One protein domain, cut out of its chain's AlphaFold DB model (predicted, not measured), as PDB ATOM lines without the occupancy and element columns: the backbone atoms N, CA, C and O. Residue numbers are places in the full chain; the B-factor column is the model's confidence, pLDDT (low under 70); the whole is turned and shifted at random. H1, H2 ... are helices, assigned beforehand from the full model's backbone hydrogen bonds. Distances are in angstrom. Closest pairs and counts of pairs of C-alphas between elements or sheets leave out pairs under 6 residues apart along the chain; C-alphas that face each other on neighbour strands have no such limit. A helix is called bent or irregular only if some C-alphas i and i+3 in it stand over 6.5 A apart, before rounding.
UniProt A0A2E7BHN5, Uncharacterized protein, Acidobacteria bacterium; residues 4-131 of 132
ATOM      1  N   LEU A   4     110.465 129.186  76.292       76.75
ATOM      2  CA  LEU A   4     109.977 128.808  77.624       76.75
ATOM      3  C   LEU A   4     110.915 127.807  78.316       76.75
ATOM      4  O   LEU A   4     111.147 127.900  79.523       76.75
ATOM      5  N   ASN A   5     111.462 126.862  77.551       78.44
ATOM      6  CA  ASN A   5     112.359 125.841  78.084       78.44
ATOM      7  C   ASN A   5     113.682 126.469  78.515       78.44
ATOM      8  O   ASN A   5     114.154 126.195  79.609       78.44
ATOM      9  N   GLU A   6     114.221 127.379  77.712       79.75
ATOM     10  CA  GLU A   6     115.461 128.104  77.952       79.75
ATOM     11  C   GLU A   6     115.331 129.000  79.193       79.75
ATOM     12  O   GLU A   6     116.162 128.937  80.099       79.75
ATOM     13  N   LEU A   7     114.245 129.778  79.281       83.81
ATOM     14  CA  LEU A   7     113.982 130.673  80.414       83.81
ATOM     15  C   LEU A   7     113.833 129.920  81.740       83.81
ATOM     16  O   LEU A   7     114.263 130.418  82.777       83.81
ATOM     17  N   THR A   8     113.239 128.726  81.719       83.75
ATOM     18  CA  THR A   8     113.071 127.895  82.922       83.75
ATOM     19  C   THR A   8     114.304 127.042  83.228       83.75
ATOM     20  O   THR A   8     114.591 126.774  84.395       83.75
ATOM     21  N   ALA A   9     115.072 126.640  82.211       82.81
ATOM     22  CA  ALA A   9     116.267 125.820  82.368       82.81
ATOM     23  C   ALA A   9     117.442 126.589  82.969       82.81
ATOM     24  O   ALA A   9     118.183 126.005  83.750       82.81
ATOM     25  N   ILE A  10     117.612 127.878  82.655       87.25
ATOM     26  CA  ILE A  10     118.710 128.699  83.198       87.25
ATOM     27  C   ILE A  10     118.723 128.699  84.741       87.25
ATOM     28  O   ILE A  10     119.738 128.300  85.319       87.25
ATOM     29  N   PRO A  11     117.640 129.087  85.444       87.94
ATOM     30  CA  PRO A  11     117.628 129.061  86.904       87.94
ATOM     31  C   PRO A  11     117.787 127.643  87.467       87.94
ATOM     32  O   PRO A  11     118.520 127.461  88.440       87.94
ATOM     33  N   ALA A  12     117.178 126.630  86.839       87.44
ATOM     34  CA  ALA A  12     117.365 125.235  87.241       87.44
ATOM     35  C   ALA A  12     118.842 124.822  87.144       87.44
ATOM     36  O   ALA A  12     119.405 124.276  88.091       87.44
ATOM     37  N   LEU A  13     119.494 125.139  86.029       90.25
ATOM     38  CA  LEU A  13     120.887 124.805  85.767       90.25
ATOM     39  C   LEU A  13     121.815 125.446  86.801       90.25
ATOM     40  O   LEU A  13     122.681 124.761  87.338       90.25
ATOM     41  N   VAL A  14     121.609 126.724  87.130       92.50
ATOM     42  CA  VAL A  14     122.390 127.422  88.164       92.50
ATOM     43  C   VAL A  14     122.271 126.711  89.511       92.50
ATOM     44  O   VAL A  14     123.282 126.423  90.151       92.50
ATOM     45  N   VAL A  15     121.049 126.381  89.931       91.50
ATOM     46  CA  VAL A  15     120.798 125.677  91.196       91.50
ATOM     47  C   VAL A  15     121.489 124.308  91.208       91.50
ATOM     48  O   VAL A  15     122.180 123.973  92.170       91.50
ATOM     49  N   TRP A  16     121.357 123.525  90.139       90.38
ATOM     50  CA  TRP A  16     121.942 122.184  90.065       90.38
ATOM     51  C   TRP A  16     123.470 122.194  89.963       90.38
ATOM     52  O   TRP A  16     124.114 121.335  90.565       90.38
ATOM     53  N   LEU A  17     124.067 123.188  89.299       91.38
ATOM     54  CA  LEU A  17     125.517 123.402  89.303       91.38
ATOM     55  C   LEU A  17     126.037 123.726  90.707       91.38
ATOM     56  O   LEU A  17     127.075 123.204  91.112       91.38
ATOM     57  N   LEU A  18     125.309 124.547  91.465       91.75
ATOM     58  CA  LEU A  18     125.644 124.862  92.851       91.75
ATOM     59  C   LEU A  18     125.570 123.620  93.744       91.75
ATOM     60  O   LEU A  18     126.500 123.360  94.502       91.75
ATOM     61  N   ILE A  19     124.515 122.812  93.622       88.38
ATOM     62  CA  ILE A  19     124.404 121.539  94.352       88.38
ATOM     63  C   ILE A  19     125.568 120.631  93.983       88.38
ATOM     64  O   ILE A  19     126.295 120.177  94.861       88.38
ATOM     65  N   PHE A  20     125.794 120.409  92.690       88.56
ATOM     66  CA  PHE A  20     126.892 119.576  92.232       88.56
ATOM     67  C   PHE A  20     128.228 120.063  92.801       88.56
ATOM     68  O   PHE A  20     128.970 119.267  93.357       88.56
ATOM     69  N   ARG A  21     128.503 121.372  92.788       89.25
ATOM     70  CA  ARG A  21     129.713 121.955  93.383       89.25
ATOM     71  C   ARG A  21     129.827 121.724  94.892       89.25
ATOM     72  O   ARG A  21     130.938 121.475  95.366       89.25
ATOM     73  N   GLY A  22     128.733 121.843  95.641       85.56
ATOM     74  CA  GLY A  22     128.721 121.638  97.094       85.56
ATOM     75  C   GLY A  22     128.914 120.174  97.486       85.56
ATOM     76  O   GLY A  22     129.561 119.868  98.486       85.56
ATOM     77  N   PHE A  23     128.397 119.266  96.663       83.50
ATOM     78  CA  PHE A  23     128.421 117.834  96.926       83.50
ATOM     79  C   PHE A  23     129.592 117.096  96.239       83.50
ATOM     80  O   PHE A  23     129.991 116.028  96.695       83.50
ATOM     81  N   TRP A  24     130.222 117.690  95.219       82.44
ATOM     82  CA  TRP A  24     131.336 117.122  94.445       82.44
ATOM     83  C   TRP A  24     132.490 116.555  95.282       82.44
ATOM     84  O   TRP A  24     132.950 115.455  94.965       82.44
ATOM     85  N   PRO A  25     132.968 117.224  96.354       76.56
ATOM     86  CA  PRO A  25     134.039 116.664  97.175       76.56
ATOM     87  C   PRO A  25     133.690 115.281  97.743       76.56
ATOM     88  O   PRO A  25     134.568 114.432  97.857       76.56
ATOM     89  N   HIS A  26     132.412 115.015  98.026       72.38
ATOM     90  CA  HIS A  26     131.947 113.772  98.650       72.38
ATOM     91  C   HIS A  26     131.880 112.580  97.704       72.38
ATOM     92  O   HIS A  26     131.882 111.451  98.178       72.38
ATOM     93  N   LEU A  27     131.896 112.806  96.388       71.00
ATOM     94  CA  LEU A  27     132.070 111.726  95.411       71.00
ATOM     95  C   LEU A  27     133.471 111.104  95.478       71.00
ATOM     96  O   LEU A  27     133.666 109.977  95.034       71.00
ATOM     97  N   ARG A  28     134.459 111.845  96.002       68.62
ATOM     98  CA  ARG A  28     135.858 111.399  96.085       68.62
ATOM     99  C   ARG A  28     136.192 110.704  97.401       68.62
ATOM    100  O   ARG A  28     137.154 109.942  97.447       68.62
ATOM    101  N   PHE A  29     135.431 110.963  98.460       64.69
ATOM    102  CA  PHE A  29     135.616 110.280  99.738       64.69
ATOM    103  C   PHE A  29     134.934 108.912  99.691       64.69
ATOM    104  O   PHE A  29     133.851 108.789  99.135       64.69
ATOM    105  N   ARG A  30     135.565 107.882 100.263       61.72
ATOM    106  CA  ARG A  30     134.922 106.594 100.551       61.72
ATOM    107  C   ARG A  30     134.458 106.631 102.001       61.72
ATOM    108  O   ARG A  30     135.294 106.708 102.899       61.72
ATOM    109  N   GLY A  31     133.151 106.661 102.222       65.12
ATOM    110  CA  GLY A  31     132.546 106.534 103.544       65.12
ATOM    111  C   GLY A  31     131.599 105.340 103.588       65.12
ATOM    112  O   GLY A  31     130.797 105.161 102.681       65.12
ATOM    113  N   ASP A  32     131.636 104.565 104.666       65.94
ATOM    114  CA  ASP A  32     130.838 103.332 104.790       65.94
ATOM    115  C   ASP A  32     129.474 103.558 105.477       65.94
ATOM    116  O   ASP A  32     128.859 102.638 106.009       65.94
ATOM    117  N   GLY A  33     128.984 104.804 105.500       75.69
ATOM    118  CA  GLY A  33     127.752 105.185 106.202       75.69
ATOM    119  C   GLY A  33     126.543 105.390 105.274       75.69
ATOM    120  O   GLY A  33     126.709 105.870 104.154       75.69
ATOM    121  N   PRO A  34     125.301 105.155 105.737       75.81
ATOM    122  CA  PRO A  34     124.086 105.376 104.938       75.81
ATOM    123  C   PRO A  34     123.937 106.827 104.439       75.81
ATOM    124  O   PRO A  34     123.495 107.062 103.315       75.81
ATOM    125  N   LEU A  35     124.393 107.810 105.224       75.88
ATOM    126  CA  LEU A  35     124.445 109.217 104.801       75.88
ATOM    127  C   LEU A  35     125.404 109.446 103.624       75.88
ATOM    128  O   LEU A  35     125.168 110.330 102.806       75.88
ATOM    129  N   HIS A  36     126.466 108.650 103.512       77.06
ATOM    130  CA  HIS A  36     127.420 108.761 102.417       77.06
ATOM    131  C   HIS A  36     126.790 108.368 101.078       77.06
ATOM    132  O   HIS A  36     126.871 109.139 100.123       77.06
ATOM    133  N   PHE A  37     126.073 107.242 101.033       81.62
ATOM    134  CA  PHE A  37     125.328 106.825  99.841       81.62
ATOM    135  C   PHE A  37     124.245 107.834  99.445       81.62
ATOM    136  O   PHE A  37     124.072 108.111  98.261       81.62
ATOM    137  N   MET A  38     123.560 108.445 100.417       82.81
ATOM    138  CA  MET A  38     122.584 109.505 100.144       82.81
ATOM    139  C   MET A  38     123.243 110.730  99.487       82.81
ATOM    140  O   MET A  38     122.759 111.227  98.472       82.81
ATOM    141  N   VAL A  39     124.374 111.194 100.024       82.69
ATOM    142  CA  VAL A  39     125.144 112.332  99.488       82.69
ATOM    143  C   VAL A  39     125.687 112.021  98.086       82.69
ATOM    144  O   VAL A  39     125.588 112.863  97.189       82.69
ATOM    145  N   GLN A  40     126.202 110.811  97.856       82.56
ATOM    146  CA  GLN A  40     126.628 110.356  96.529       82.56
ATOM    147  C   GLN A  40     125.457 110.301  95.541       82.56
ATOM    148  O   GLN A  40     125.580 110.799  94.424       82.56
ATOM    149  N   GLY A  41     124.307 109.767  95.960       84.00
ATOM    150  CA  GLY A  41     123.091 109.719  95.152       84.00
ATOM    151  C   GLY A  41     122.624 111.112  94.732       84.00
ATOM    152  O   GLY A  41     122.407 111.354  93.547       84.00
ATOM    153  N   VAL A  42     122.562 112.063  95.670       86.00
ATOM    154  CA  VAL A  42     122.234 113.472  95.377       86.00
ATOM    155  C   VAL A  42     123.233 114.080  94.392       86.00
ATOM    156  O   VAL A  42     122.830 114.760  93.451       86.00
ATOM    157  N   SER A  43     124.526 113.800  94.561       84.56
ATOM    158  CA  SER A  43     125.576 114.278  93.652       84.56
ATOM    159  C   SER A  43     125.403 113.737  92.231       84.56
ATOM    160  O   SER A  43     125.550 114.482  91.264       84.56
ATOM    161  N   LEU A  44     125.083 112.447  92.099       85.88
ATOM    162  CA  LEU A  44     124.890 111.782  90.813       85.88
ATOM    163  C   LEU A  44     123.624 112.282  90.106       85.88
ATOM    164  O   LEU A  44     123.654 112.559  88.905       85.88
ATOM    165  N   VAL A  45     122.532 112.457  90.854       87.62
ATOM    166  CA  VAL A  45     121.298 113.074  90.345       87.62
ATOM    167  C   VAL A  45     121.580 114.498  89.876       87.62
ATOM    168  O   VAL A  45     121.173 114.862  88.774       87.62
ATOM    169  N   ALA A  46     122.339 115.277  90.651       87.25
ATOM    170  CA  ALA A  46     122.719 116.631  90.269       87.25
ATOM    171  C   ALA A  46     123.545 116.659  88.980       87.25
ATOM    172  O   ALA A  46     123.216 117.415  88.070       87.25
ATOM    173  N   ALA A  47     124.558 115.798  88.854       85.00
ATOM    174  CA  ALA A  47     125.359 115.681  87.635       85.00
ATOM    175  C   ALA A  47     124.495 115.330  86.411       85.00
ATOM    176  O   ALA A  47     124.624 115.943  85.351       85.00
ATOM    177  N   THR A  48     123.577 114.376  86.577       86.88
ATOM    178  CA  THR A  48     122.670 113.924  85.514       86.88
ATOM    179  C   THR A  48     121.722 115.041  85.079       86.88
ATOM    180  O   THR A  48     121.544 115.270  83.882       86.88
ATOM    181  N   LEU A  49     121.148 115.782  86.031       88.44
ATOM    182  CA  LEU A  49     120.256 116.904  85.738       88.44
ATOM    183  C   LEU A  49     120.990 118.078  85.093       88.44
ATOM    184  O   LEU A  49     120.476 118.628  84.122       88.44
ATOM    185  N   VAL A  50     122.203 118.415  85.547       88.44
ATOM    186  CA  VAL A  50     123.061 119.403  84.869       88.44
ATOM    187  C   VAL A  50     123.297 118.987  83.420       88.44
ATOM    188  O   VAL A  50     123.079 119.794  82.520       88.44
ATOM    189  N   GLY A  51     123.687 117.733  83.174       85.62
ATOM    190  CA  GLY A  51     123.910 117.220  81.820       85.62
ATOM    191  C   GLY A  51     122.659 117.303  80.943       85.62
ATOM    192  O   GLY A  51     122.733 117.769  79.805       85.62
ATOM    193  N   ARG A  52     121.496 116.922  81.484       88.75
ATOM    194  CA  ARG A  52     120.205 117.002  80.786       88.75
ATOM    195  C   ARG A  52     119.854 118.446  80.430       88.75
ATOM    196  O   ARG A  52     119.563 118.699  79.266       88.75
ATOM    197  N   LEU A  53     119.911 119.365  81.396       86.31
ATOM    198  CA  LEU A  53     119.599 120.787  81.202       86.31
ATOM    199  C   LEU A  53     120.567 121.432  80.199       86.31
ATOM    200  O   LEU A  53     120.143 122.097  79.257       86.31
ATOM    201  N   MET A  54     121.870 121.172  80.339       84.88
ATOM    202  CA  MET A  54     122.895 121.679  79.423       84.88
ATOM    203  C   MET A  54     122.675 121.196  77.995       84.88
ATOM    204  O   MET A  54     122.730 121.992  77.062       84.88
ATOM    205  N   PHE A  55     122.442 119.898  77.800       83.19
ATOM    206  CA  PHE A  55     122.342 119.341  76.460       83.19
ATOM    207  C   PHE A  55     120.995 119.659  75.803       83.19
ATOM    208  O   PHE A  55     120.964 120.195  74.696       83.19
ATOM    209  N   TRP A  56     119.884 119.340  76.468       81.06
ATOM    210  CA  TRP A  56     118.554 119.406  75.857       81.06
ATOM    211  C   TRP A  56     117.961 120.806  75.848       81.06
ATOM    212  O   TRP A  56     117.287 121.144  74.874       81.06
ATOM    213  N   ASP A  57     118.224 121.599  76.887       81.38
ATOM    214  CA  ASP A  57     117.587 122.902  77.076       81.38
ATOM    215  C   ASP A  57     118.504 124.083  76.715       81.38
ATOM    216  O   ASP A  57     118.012 125.201  76.586       81.38
ATOM    217  N   LEU A  58     119.810 123.860  76.504       80.06
ATOM    218  CA  LEU A  58     120.758 124.921  76.133       80.06
ATOM    219  C   LEU A  58     121.513 124.632  74.825       80.06
ATOM    220  O   LEU A  58     121.342 125.338  73.832       80.06
ATOM    221  N   ALA A  59     122.320 123.569  74.780       83.06
ATOM    222  CA  ALA A  59     123.196 123.273  73.647       83.06
ATOM    223  C   ALA A  59     122.410 122.918  72.378       83.06
ATOM    224  O   ALA A  59     122.731 123.390  71.289       83.06
ATOM    225  N   ARG A  60     121.354 122.107  72.504       80.06
ATOM    226  CA  ARG A  60     120.534 121.681  71.367       80.06
ATOM    227  C   ARG A  60     119.721 122.835  70.753       80.06
ATOM    228  O   ARG A  60     119.712 122.919  69.524       80.06
ATOM    229  N   PRO A  61     119.078 123.737  71.524       78.56
ATOM    230  CA  PRO A  61     118.507 124.971  70.979       78.56
ATOM    231  C   PRO A  61     119.536 125.863  70.276       78.56
ATOM    232  O   PRO A  61     119.294 126.289  69.149       78.56
ATOM    233  N   LEU A  62     120.712 126.073  70.878       81.88
ATOM    234  CA  LEU A  62     121.780 126.878  70.275       81.88
ATOM    235  C   LEU A  62     122.284 126.279  68.955       81.88
ATOM    236  O   LEU A  62     122.427 126.996  67.969       81.88
ATOM    237  N   ALA A  63     122.478 124.961  68.899       83.00
ATOM    238  CA  ALA A  63     122.878 124.269  67.677       83.00
ATOM    239  C   ALA A  63     121.833 124.400  66.553       83.00
ATOM    240  O   ALA A  63     122.202 124.451  65.383       83.00
ATOM    241  N   ARG A  64     120.536 124.505  66.879       82.12
ATOM    242  CA  ARG A  64     119.487 124.805  65.885       82.12
ATOM    243  C   ARG A  64     119.530 126.246  65.412       82.12
ATOM    244  O   ARG A  64     119.397 126.480  64.218       82.12
ATOM    245  N   LEU A  65     119.722 127.198  66.327       80.62
ATOM    246  CA  LEU A  65     119.862 128.614  65.974       80.62
ATOM    247  C   LEU A  65     121.069 128.842  65.055       80.62
ATOM    248  O   LEU A  65     120.994 129.652  64.139       80.62
ATOM    249  N   ALA A  66     122.143 128.077  65.253       85.56
ATOM    250  CA  ALA A  66     123.322 128.070  64.393       85.56
ATOM    251  C   ALA A  66     123.143 127.278  63.077       85.56
ATOM    252  O   ALA A  66     124.070 127.210  62.275       85.56
ATOM    253  N   GLY A  67     121.981 126.656  62.842       84.44
ATOM    254  CA  GLY A  67     121.694 125.889  61.624       84.44
ATOM    255  C   GLY A  67     122.342 124.501  61.555       84.44
ATOM    256  O   GLY A  67     122.249 123.837  60.527       84.44
ATOM    257  N   HIS A  68     122.972 124.023  62.634       86.50
ATOM    258  CA  HIS A  68     123.603 122.698  62.688       86.50
ATOM    259  C   HIS A  68     122.608 121.549  62.908       86.50
ATOM    260  O   HIS A  68     122.966 120.383  62.754       86.50
ATOM    261  N   LEU A  69     121.368 121.856  63.295       81.62
ATOM    262  CA  LEU A  69     120.306 120.879  63.523       81.62
ATOM    263  C   LEU A  69     119.009 121.330  62.841       81.62
ATOM    264  O   LEU A  69     118.736 122.531  62.809       81.62
ATOM    265  N   PRO A  70     118.172 120.388  62.364       76.56
ATOM    266  CA  PRO A  70     116.882 120.731  61.780       76.56
ATOM    267  C   PRO A  70     115.977 121.451  62.799       76.56
ATOM    268  O   PRO A  70     116.057 121.173  64.008       76.56
ATOM    269  N   PRO A  71     115.106 122.368  62.332       68.56
ATOM    270  CA  PRO A  71     114.179 123.087  63.196       68.56
ATOM    271  C   PRO A  71     113.265 122.098  63.922       68.56
ATOM    272  O   PRO A  71     112.726 121.162  63.334       68.56
ATOM    273  N   LEU A  72     113.109 122.294  65.231       68.12
ATOM    274  CA  LEU A  72     112.260 121.434  66.043       68.12
ATOM    275  C   LEU A  72     110.814 121.902  65.921       68.12
ATOM    276  O   LEU A  72     110.479 122.992  66.379       68.12
ATOM    277  N   GLN A  73     109.952 121.046  65.382       63.12
ATOM    278  CA  GLN A  73     108.513 121.162  65.592       63.12
ATOM    279  C   GLN A  73     108.209 120.674  67.013       63.12
ATOM    280  O   GLN A  73     107.833 119.526  67.232       63.12
ATOM    281  N   ALA A  74     108.504 121.510  68.009       61.03
ATOM    282  CA  ALA A  74     108.140 121.209  69.384       61.03
ATOM    283  C   ALA A  74     106.647 121.481  69.542       61.03
ATOM    284  O   ALA A  74     106.226 122.637  69.491       61.03
ATOM    285  N   ASP A  75     105.865 120.424  69.742       75.06
ATOM    286  CA  ASP A  75     104.480 120.565  70.173       75.06
ATOM    287  C   ASP A  75     104.431 121.411  71.460       75.06
ATOM    288  O   ASP A  75     105.298 121.311  72.343       75.06
ATOM    289  N   LEU A  76     103.425 122.278  71.554       78.69
ATOM    290  CA  LEU A  76     103.195 123.144  72.703       78.69
ATOM    291  C   LEU A  76     103.148 122.324  73.997       78.69
ATOM    292  O   LEU A  76     103.762 122.710  74.992       78.69
ATOM    293  N   THR A  77     102.506 121.157  73.949       80.44
ATOM    294  CA  THR A  77     102.417 120.200  75.057       80.44
ATOM    295  C   THR A  77     103.800 119.829  75.594       80.44
ATOM    296  O   THR A  77     104.053 119.937  76.791       80.44
ATOM    297  N   VAL A  78     104.737 119.485  74.705       79.81
ATOM    298  CA  VAL A  78     106.112 119.100  75.069       79.81
ATOM    299  C   VAL A  78     106.865 120.270  75.700       79.81
ATOM    300  O   VAL A  78     107.603 120.086  76.669       79.81
ATOM    301  N   SER A  79     106.667 121.483  75.182       79.25
ATOM    302  CA  SER A  79     107.309 122.689  75.718       79.25
ATOM    303  C   SER A  79     106.788 123.045  77.113       79.25
ATOM    304  O   SER A  79     107.567 123.380  77.999       79.25
ATOM    305  N   VAL A  80     105.481 122.916  77.351       83.44
ATOM    306  CA  VAL A  80     104.891 123.145  78.678       83.44
ATOM    307  C   VAL A  80     105.354 122.078  79.670       83.44
ATOM    308  O   VAL A  80     105.753 122.419  80.784       83.44
ATOM    309  N   SER A  81     105.378 120.800  79.271       84.12
ATOM    310  CA  SER A  81     105.884 119.719  80.125       84.12
ATOM    311  C   SER A  81     107.343 119.946  80.521       84.12
ATOM    312  O   SER A  81     107.672 119.861  81.703       84.12
ATOM    313  N   ASN A  82     108.216 120.291  79.570       84.25
ATOM    314  CA  ASN A  82     109.626 120.560  79.855       84.25
ATOM    315  C   ASN A  82     109.819 121.780  80.761       84.25
ATOM    316  O   ASN A  82     110.579 121.690  81.727       84.25
ATOM    317  N   GLY A  83     109.093 122.874  80.519       84.06
ATOM    318  CA  GLY A  83     109.112 124.038  81.406       84.06
ATOM    319  C   GLY A  83     108.663 123.703  82.835       84.06
ATOM    320  O   GLY A  83     109.279 124.152  83.807       84.06
ATOM    321  N   GLY A  84     107.645 122.848  82.979       85.31
ATOM    322  CA  GLY A  84     107.197 122.320  84.269       85.31
ATOM    323  C   GLY A  84     108.277 121.496  84.975       85.31
ATOM    324  O   GLY A  84     108.567 121.742  86.147       85.31
ATOM    325  N   PHE A  85     108.938 120.584  84.256       87.31
ATOM    326  CA  PHE A  85     110.064 119.809  84.789       87.31
ATOM    327  C   PHE A  85     111.227 120.699  85.232       87.31
ATOM    328  O   PHE A  85     111.758 120.496  86.322       87.31
ATOM    329  N   ASN A  86     111.599 121.705  84.439       88.56
ATOM    330  CA  ASN A  86     112.679 122.636  84.778       88.56
ATOM    331  C   ASN A  86     112.353 123.423  86.052       88.56
ATOM    332  O   ASN A  86     113.190 123.549  86.945       88.56
ATOM    333  N   THR A  87     111.109 123.884  86.177       87.50
ATOM    334  CA  THR A  87     110.633 124.604  87.364       87.50
ATOM    335  C   THR A  87     110.643 123.708  88.603       87.50
ATOM    336  O   THR A  87     111.184 124.093  89.640       87.50
ATOM    337  N   ALA A  88     110.118 122.483  88.499       88.94
ATOM    338  CA  ALA A  88     110.153 121.508  89.587       88.94
ATOM    339  C   ALA A  88     111.595 121.169  89.996       88.94
ATOM    340  O   ALA A  88     111.906 121.109  91.185       88.94
ATOM    341  N   ALA A  89     112.493 121.018  89.020       88.56
ATOM    342  CA  ALA A  89     113.908 120.777  89.255       88.56
ATOM    343  C   ALA A  89     114.574 121.957  89.981       88.56
ATOM    344  O   ALA A  89     115.365 121.727  90.893       88.56
ATOM    345  N   ALA A  90     114.250 123.204  89.628       89.88
ATOM    346  CA  ALA A  90     114.759 124.387  90.321       89.88
ATOM    347  C   ALA A  90     114.285 124.446  91.784       89.88
ATOM    348  O   ALA A  90     115.093 124.684  92.682       89.88
ATOM    349  N   ILE A  91     112.999 124.173  92.038       91.38
ATOM    350  CA  ILE A  91     112.424 124.144  93.394       91.38
ATOM    351  C   ILE A  91     113.071 123.036  94.230       91.38
ATOM    352  O   ILE A  91     113.541 123.292  95.339       91.38
ATOM    353  N   ALA A  92     113.142 121.816  93.692       90.69
ATOM    354  CA  ALA A  92     113.777 120.685  94.361       90.69
ATOM    355  C   ALA A  92     115.243 120.990  94.686       90.69
ATOM    356  O   ALA A  92     115.702 120.760  95.805       90.69
ATOM    357  N   GLY A  93     115.966 121.576  93.734       90.00
ATOM    358  CA  GLY A  93     117.347 121.964  93.943       90.00
ATOM    359  C   GLY A  93     117.512 123.050  95.015       90.00
ATOM    360  O   GLY A  93     118.406 122.959  95.856       90.00
ATOM    361  N   TYR A  94     116.619 124.039  95.065       92.88
ATOM    362  CA  TYR A  94     116.640 125.048  96.124       92.88
ATOM    363  C   TYR A  94     116.456 124.417  97.511       92.88
ATOM    364  O   TYR A  94     117.200 124.740  98.436       92.88
ATOM    365  N   LEU A  95     115.536 123.457  97.656       92.00
ATOM    366  CA  LEU A  95     115.354 122.719  98.912       92.00
ATOM    367  C   LEU A  95     116.611 121.933  99.311       92.00
ATOM    368  O   LEU A  95     116.965 121.909 100.490       92.00
ATOM    369  N   ILE A  96     117.330 121.348  98.347       90.44
ATOM    370  CA  ILE A  96     118.617 120.683  98.600       90.44
ATOM    371  C   ILE A  96     119.672 121.693  99.073       90.44
ATOM    372  O   ILE A  96     120.399 121.401 100.022       90.44
ATOM    373  N   LEU A  97     119.743 122.889  98.476       91.00
ATOM    374  CA  LEU A  97     120.647 123.955  98.929       91.00
ATOM    375  C   LEU A  97     120.307 124.440 100.344       91.00
ATOM    376  O   LEU A  97     121.212 124.679 101.142       91.00
ATOM    377  N   VAL A  98     119.019 124.551 100.684       91.31
ATOM    378  CA  VAL A  98     118.580 124.844 102.057       91.31
ATOM    379  C   VAL A  98     119.016 123.723 102.997       91.31
ATOM    380  O   VAL A  98     119.581 124.003 104.051       91.31
ATOM    381  N   GLY A  99     118.818 122.459 102.613       88.00
ATOM    382  CA  GLY A  99     119.286 121.304 103.377       88.00
ATOM    383  C   GLY A  99     120.792 121.358 103.625       88.00
ATOM    384  O   GLY A  99     121.231 121.234 104.763       88.00
ATOM    385  N   LEU A 100     121.574 121.647 102.584       86.62
ATOM    386  CA  LEU A 100     123.015 121.853 102.667       86.62
ATOM    387  C   LEU A 100     123.375 122.986 103.639       86.62
ATOM    388  O   LEU A 100     124.191 122.785 104.534       86.62
ATOM    389  N   HIS A 101     122.745 124.154 103.526       89.50
ATOM    390  CA  HIS A 101     122.970 125.283 104.437       89.50
ATOM    391  C   HIS A 101     122.682 124.925 105.901       89.50
ATOM    392  O   HIS A 101     123.475 125.244 106.783       89.50
ATOM    393  N   ARG A 102     121.610 124.172 106.165       88.44
ATOM    394  CA  ARG A 102     121.241 123.722 107.518       88.44
ATOM    395  C   ARG A 102     122.228 122.730 108.134       88.44
ATOM    396  O   ARG A 102     122.188 122.519 109.345       88.44
ATOM    397  N   THR A 103     123.112 122.130 107.337       83.56
ATOM    398  CA  THR A 103     124.183 121.264 107.859       83.56
ATOM    399  C   THR A 103     125.379 122.042 108.394       83.56
ATOM    400  O   THR A 103     126.173 121.468 109.141       83.56
ATOM    401  N   LEU A 104     125.510 123.328 108.046       85.12
ATOM    402  CA  LEU A 104     126.584 124.188 108.538       85.12
ATOM    403  C   LEU A 104     126.472 124.390 110.062       85.12
ATOM    404  O   LEU A 104     125.367 124.286 110.616       85.12
ATOM    405  N   PRO A 105     127.579 124.702 110.761       84.62
ATOM    406  CA  PRO A 105     127.530 125.075 112.169       84.62
ATOM    407  C   PRO A 105     126.652 126.322 112.356       84.62
ATOM    408  O   PRO A 105     126.660 127.191 111.476       84.62
ATOM    409  N   PRO A 106     125.900 126.448 113.464       85.75
ATOM    410  CA  PRO A 106     125.046 127.613 113.715       85.75
ATOM    411  C   PRO A 106     125.770 128.959 113.550       85.75
ATOM    412  O   PRO A 106     125.214 129.896 112.981       85.75
ATOM    413  N   GLU A 107     127.027 129.034 113.981       86.50
ATOM    414  CA  GLU A 107     127.893 130.210 113.887       86.50
ATOM    415  C   GLU A 107     128.216 130.633 112.443       86.50
ATOM    416  O   GLU A 107     128.429 131.819 112.179       86.50
ATOM    417  N   ASP A 108     128.208 129.694 111.496       87.50
ATOM    418  CA  ASP A 108     128.505 129.965 110.088       87.50
ATOM    419  C   ASP A 108     127.247 130.035 109.219       87.50
ATOM    420  O   ASP A 108     127.295 130.626 108.140       87.50
ATOM    421  N   GLN A 109     126.093 129.554 109.701       85.94
ATOM    422  CA  GLN A 109     124.799 129.750 109.031       85.94
ATOM    423  C   GLN A 109     124.448 131.235 108.847       85.94
ATOM    424  O   GLN A 109     123.738 131.578 107.904       85.94
ATOM    425  N   ILE A 110     124.961 132.112 109.716       86.62
ATOM    426  CA  ILE A 110     124.785 133.570 109.627       86.62
ATOM    427  C   ILE A 110     125.708 134.175 108.554       86.62
ATOM    428  O   ILE A 110     125.340 135.136 107.881       86.62
ATOM    429  N   LYS A 111     126.907 133.609 108.369       86.69
ATOM    430  CA  LYS A 111     127.932 134.124 107.443       86.69
ATOM    431  C   LYS A 111     127.723 133.637 106.010       86.69
ATOM    432  O   LYS A 111     128.000 134.361 105.053       86.69
ATOM    433  N   PHE A 112     127.248 132.405 105.856       88.12
ATOM    434  CA  PHE A 112     126.989 131.783 104.566       88.12
ATOM    435  C   PHE A 112     125.492 131.806 104.285       88.12
ATOM    436  O   PHE A 112     124.711 131.204 105.009       88.12
ATOM    437  N   SER A 113     125.081 132.467 103.203       92.38
ATOM    438  CA  SER A 113     123.717 132.330 102.689       92.38
ATOM    439  C   SER A 113     123.513 130.961 102.030       92.38
ATOM    440  O   SER A 113     124.480 130.279 101.686       92.38
ATOM    441  N   VAL A 114     122.257 130.584 101.771       90.94
ATOM    442  CA  VAL A 114     121.895 129.344 101.051       90.94
ATOM    443  C   VAL A 114     122.669 129.194  99.732       90.94
ATOM    444  O   VAL A 114     123.191 128.127  99.427       90.94
ATOM    445  N   TRP A 115     122.830 130.290  98.988       92.38
ATOM    446  CA  TRP A 115     123.556 130.324  97.714       92.38
ATOM    447  C   TRP A 115     125.078 130.194  97.859       92.38
ATOM    448  O   TRP A 115     125.755 129.778  96.922       92.38
ATOM    449  N   ARG A 116     125.626 130.556  99.027       90.44
ATOM    450  CA  ARG A 116     127.063 130.470  99.332       90.44
ATOM    451  C   ARG A 116     127.448 129.178 100.049       90.44
ATOM    452  O   ARG A 116     128.623 128.826 100.033       90.44
ATOM    453  N   ALA A 117     126.488 128.454 100.623       88.56
ATOM    454  CA  ALA A 117     126.721 127.184 101.314       88.56
ATOM    455  C   ALA A 117     127.509 126.141 100.483       88.56
ATOM    456  O   ALA A 117     128.390 125.496 101.046       88.56
ATOM    457  N   PRO A 118     127.312 126.006  99.153       89.62
ATOM    458  CA  PRO A 118     128.125 125.113  98.314       89.62
ATOM    459  C   PRO A 118     129.628 125.399  98.272       89.62
ATOM    460  O   PRO A 118     130.414 124.538  97.876       89.62
ATOM    461  N   PHE A 119     130.033 126.613  98.636       88.88
ATOM    462  CA  PHE A 119     131.429 127.043  98.639       88.88
ATOM    463  C   PHE A 119     132.062 126.962 100.029       88.88
ATOM    464  O   PHE A 119     133.198 127.401 100.200       88.88
ATOM    465  N   TYR A 120     131.348 126.417 101.016       85.62
ATOM    466  CA  TYR A 120     131.866 126.267 102.366       85.62
ATOM    467  C   TYR A 120     133.119 125.358 102.375       85.62
ATOM    468  O   TYR A 120     133.080 124.260 101.807       85.62
ATOM    469  N   PRO A 121     134.245 125.810 102.963       74.12
ATOM    470  CA  PRO A 121     135.559 125.191 102.771       74.12
ATOM    471  C   PRO A 121     135.710 123.823 103.446       74.12
ATOM    472  O   PRO A 121     136.378 122.959 102.884       74.12
ATOM    473  N   ASP A 122     135.053 123.584 104.589       67.56
ATOM    474  CA  ASP A 122     135.190 122.310 105.318       67.56
ATOM    475  C   ASP A 122     134.263 121.198 104.785       67.56
ATOM    476  O   ASP A 122     134.102 120.148 105.412       67.56
ATOM    477  N   GLY A 123     133.636 121.412 103.623       62.59
ATOM    478  CA  GLY A 123     132.682 120.477 103.038       62.59
ATOM    479  C   GLY A 123     131.401 120.332 103.865       62.59
ATOM    480  O   GLY A 123     131.044 121.184 104.675       62.59
ATOM    481  N   ILE A 124     130.664 119.242 103.637       60.81
ATOM    482  CA  ILE A 124     129.402 118.997 104.341       60.81
ATOM    483  C   ILE A 124     129.690 118.323 105.681       60.81
ATOM    484  O   ILE A 124     130.241 117.222 105.731       60.81
ATOM    485  N   LEU A 125     129.255 118.951 106.771       61.34
ATOM    486  CA  LEU A 125     129.517 118.500 108.141       61.34
ATOM    487  C   LEU A 125     128.702 117.283 108.595       61.34
ATOM    488  O   LEU A 125     128.811 116.906 109.765       61.34
ATOM    489  N   PHE A 126     127.930 116.633 107.712       55.12
ATOM    490  CA  PHE A 126     127.197 115.394 108.033       55.12
ATOM    491  C   PHE A 126     128.096 114.380 108.764       55.12
ATOM    492  O   PHE A 126     127.666 113.747 109.724       55.12
ATOM    493  N   PHE A 127     129.371 114.296 108.378       50.81
ATOM    494  CA  PHE A 127     130.343 113.367 108.960       50.81
ATOM    495  C   PHE A 127     130.994 113.847 110.262       50.81
ATOM    496  O   PHE A 127     131.550 113.036 111.000       50.81
ATOM    497  N   ARG A 128     130.935 115.148 110.577       50.03
ATOM    498  CA  ARG A 128     131.555 115.703 111.792       50.03
ATOM    499  C   ARG A 128     130.644 115.562 113.013       50.03
ATOM    500  O   ARG A 128     131.151 115.398 114.117       50.03
ATOM    501  N   LYS A 129     129.315 115.565 112.822       43.38
ATOM    502  CA  LYS A 129     128.338 115.321 113.903       43.38
ATOM    503  C   LYS A 129     128.163 113.844 114.271       43.38
ATOM    504  O   LYS A 129     127.839 113.580 115.415       43.38
ATOM    505  N   ALA A 130     128.425 112.898 113.366       44.56
ATOM    506  CA  ALA A 130     128.315 111.459 113.656       44.56
ATOM    507  C   ALA A 130     129.472 110.887 114.511       44.56
ATOM    508  O   ALA A 130     129.483 109.698 114.808       44.56
ATOM    509  N   LYS A 131     130.465 111.715 114.866       40.31
ATOM    510  CA  LYS A 131     131.619 111.349 115.710       40.31
ATOM    511  C   LYS A 131     131.561 111.927 117.135       40.31
ATOM    512  O   LYS A 131     132.561 111.851 117.844       40.31
TER     513      LYS A 131
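What this domain is: This is residues 4 to 131 of the 132 residues of an uncharacterized protein of Acidobacteria bacterium (UniProt A0A2E7BHN5). Three long helices, H1, H2 and H3, form an elongated up-and-down bundle, each running against the one before it, with H1 touching both of the others. The short helices H4 and H5, joined by a long stretch with no named element, gather at the end of the bundle where H2 begins and H3 ends. The printed part has 128 residues with five named helices, H1 to H5 in order, and no named strand: all helix. It is loose, with a radius of gyration of the C-alphas of 17.3 A, and spans 56 by 30 by 24 A.

Where its parts are: H1, residues 4 to 27, begins at C-alpha 4 (109.977, 128.808, 77.624) and measures 33.1 A; it has a kink of 37 degrees near residue 21 and is irregular, with C-alphas 22 and 25 7.3 A apart. H2, residues 34 to 65, measures 45.6 A and is only just irregular, with C-alphas 57 and 60 6.54 A apart. H3, residues 76 to 102, measures 39.2 A. H4 is residues 106 to 109, and H5, residues 126 to 129, ends at C-alpha 129 (128.338, 115.321, 113.903).

How they stand to each other: H1 and H2, a helical hairpin, touch, closest at the C-alphas of Phe 20 and Ala 46, 5.5 A, opposite ways at a shallow tilt of 34.6 degrees, only just short of steep. H1 and H3 touch, closest at the C-alphas of Ala 12 and Ala 90, 4.1 A, the same way at 34 degrees, also only just shallow. H2 and H3 are near each other. H4 is close to but not clearly touching H3, with the C-alphas of His 101 and Gln 109 closest at 6.7 A. H5 is likewise close to H2, with those of Leu 35 and Phe 126 closest at 7.5 A. Every O i to N i+4 pair is within hydrogen-bond range in H3, against 15 of 20 in H1 and 24 of 28 in H2; H4 and H5 are too short for such a pair.

The domain as a whole: The farthest C-alphas, those of Gly 67 and Lys 131, are 56.9 A apart. The printed part has no cut, and the link from H4 to H5 is long. Mean pLDDT of the printed part is 81.2; residues 28 to 32, 71 to 74 and 122 to 131 are under 70.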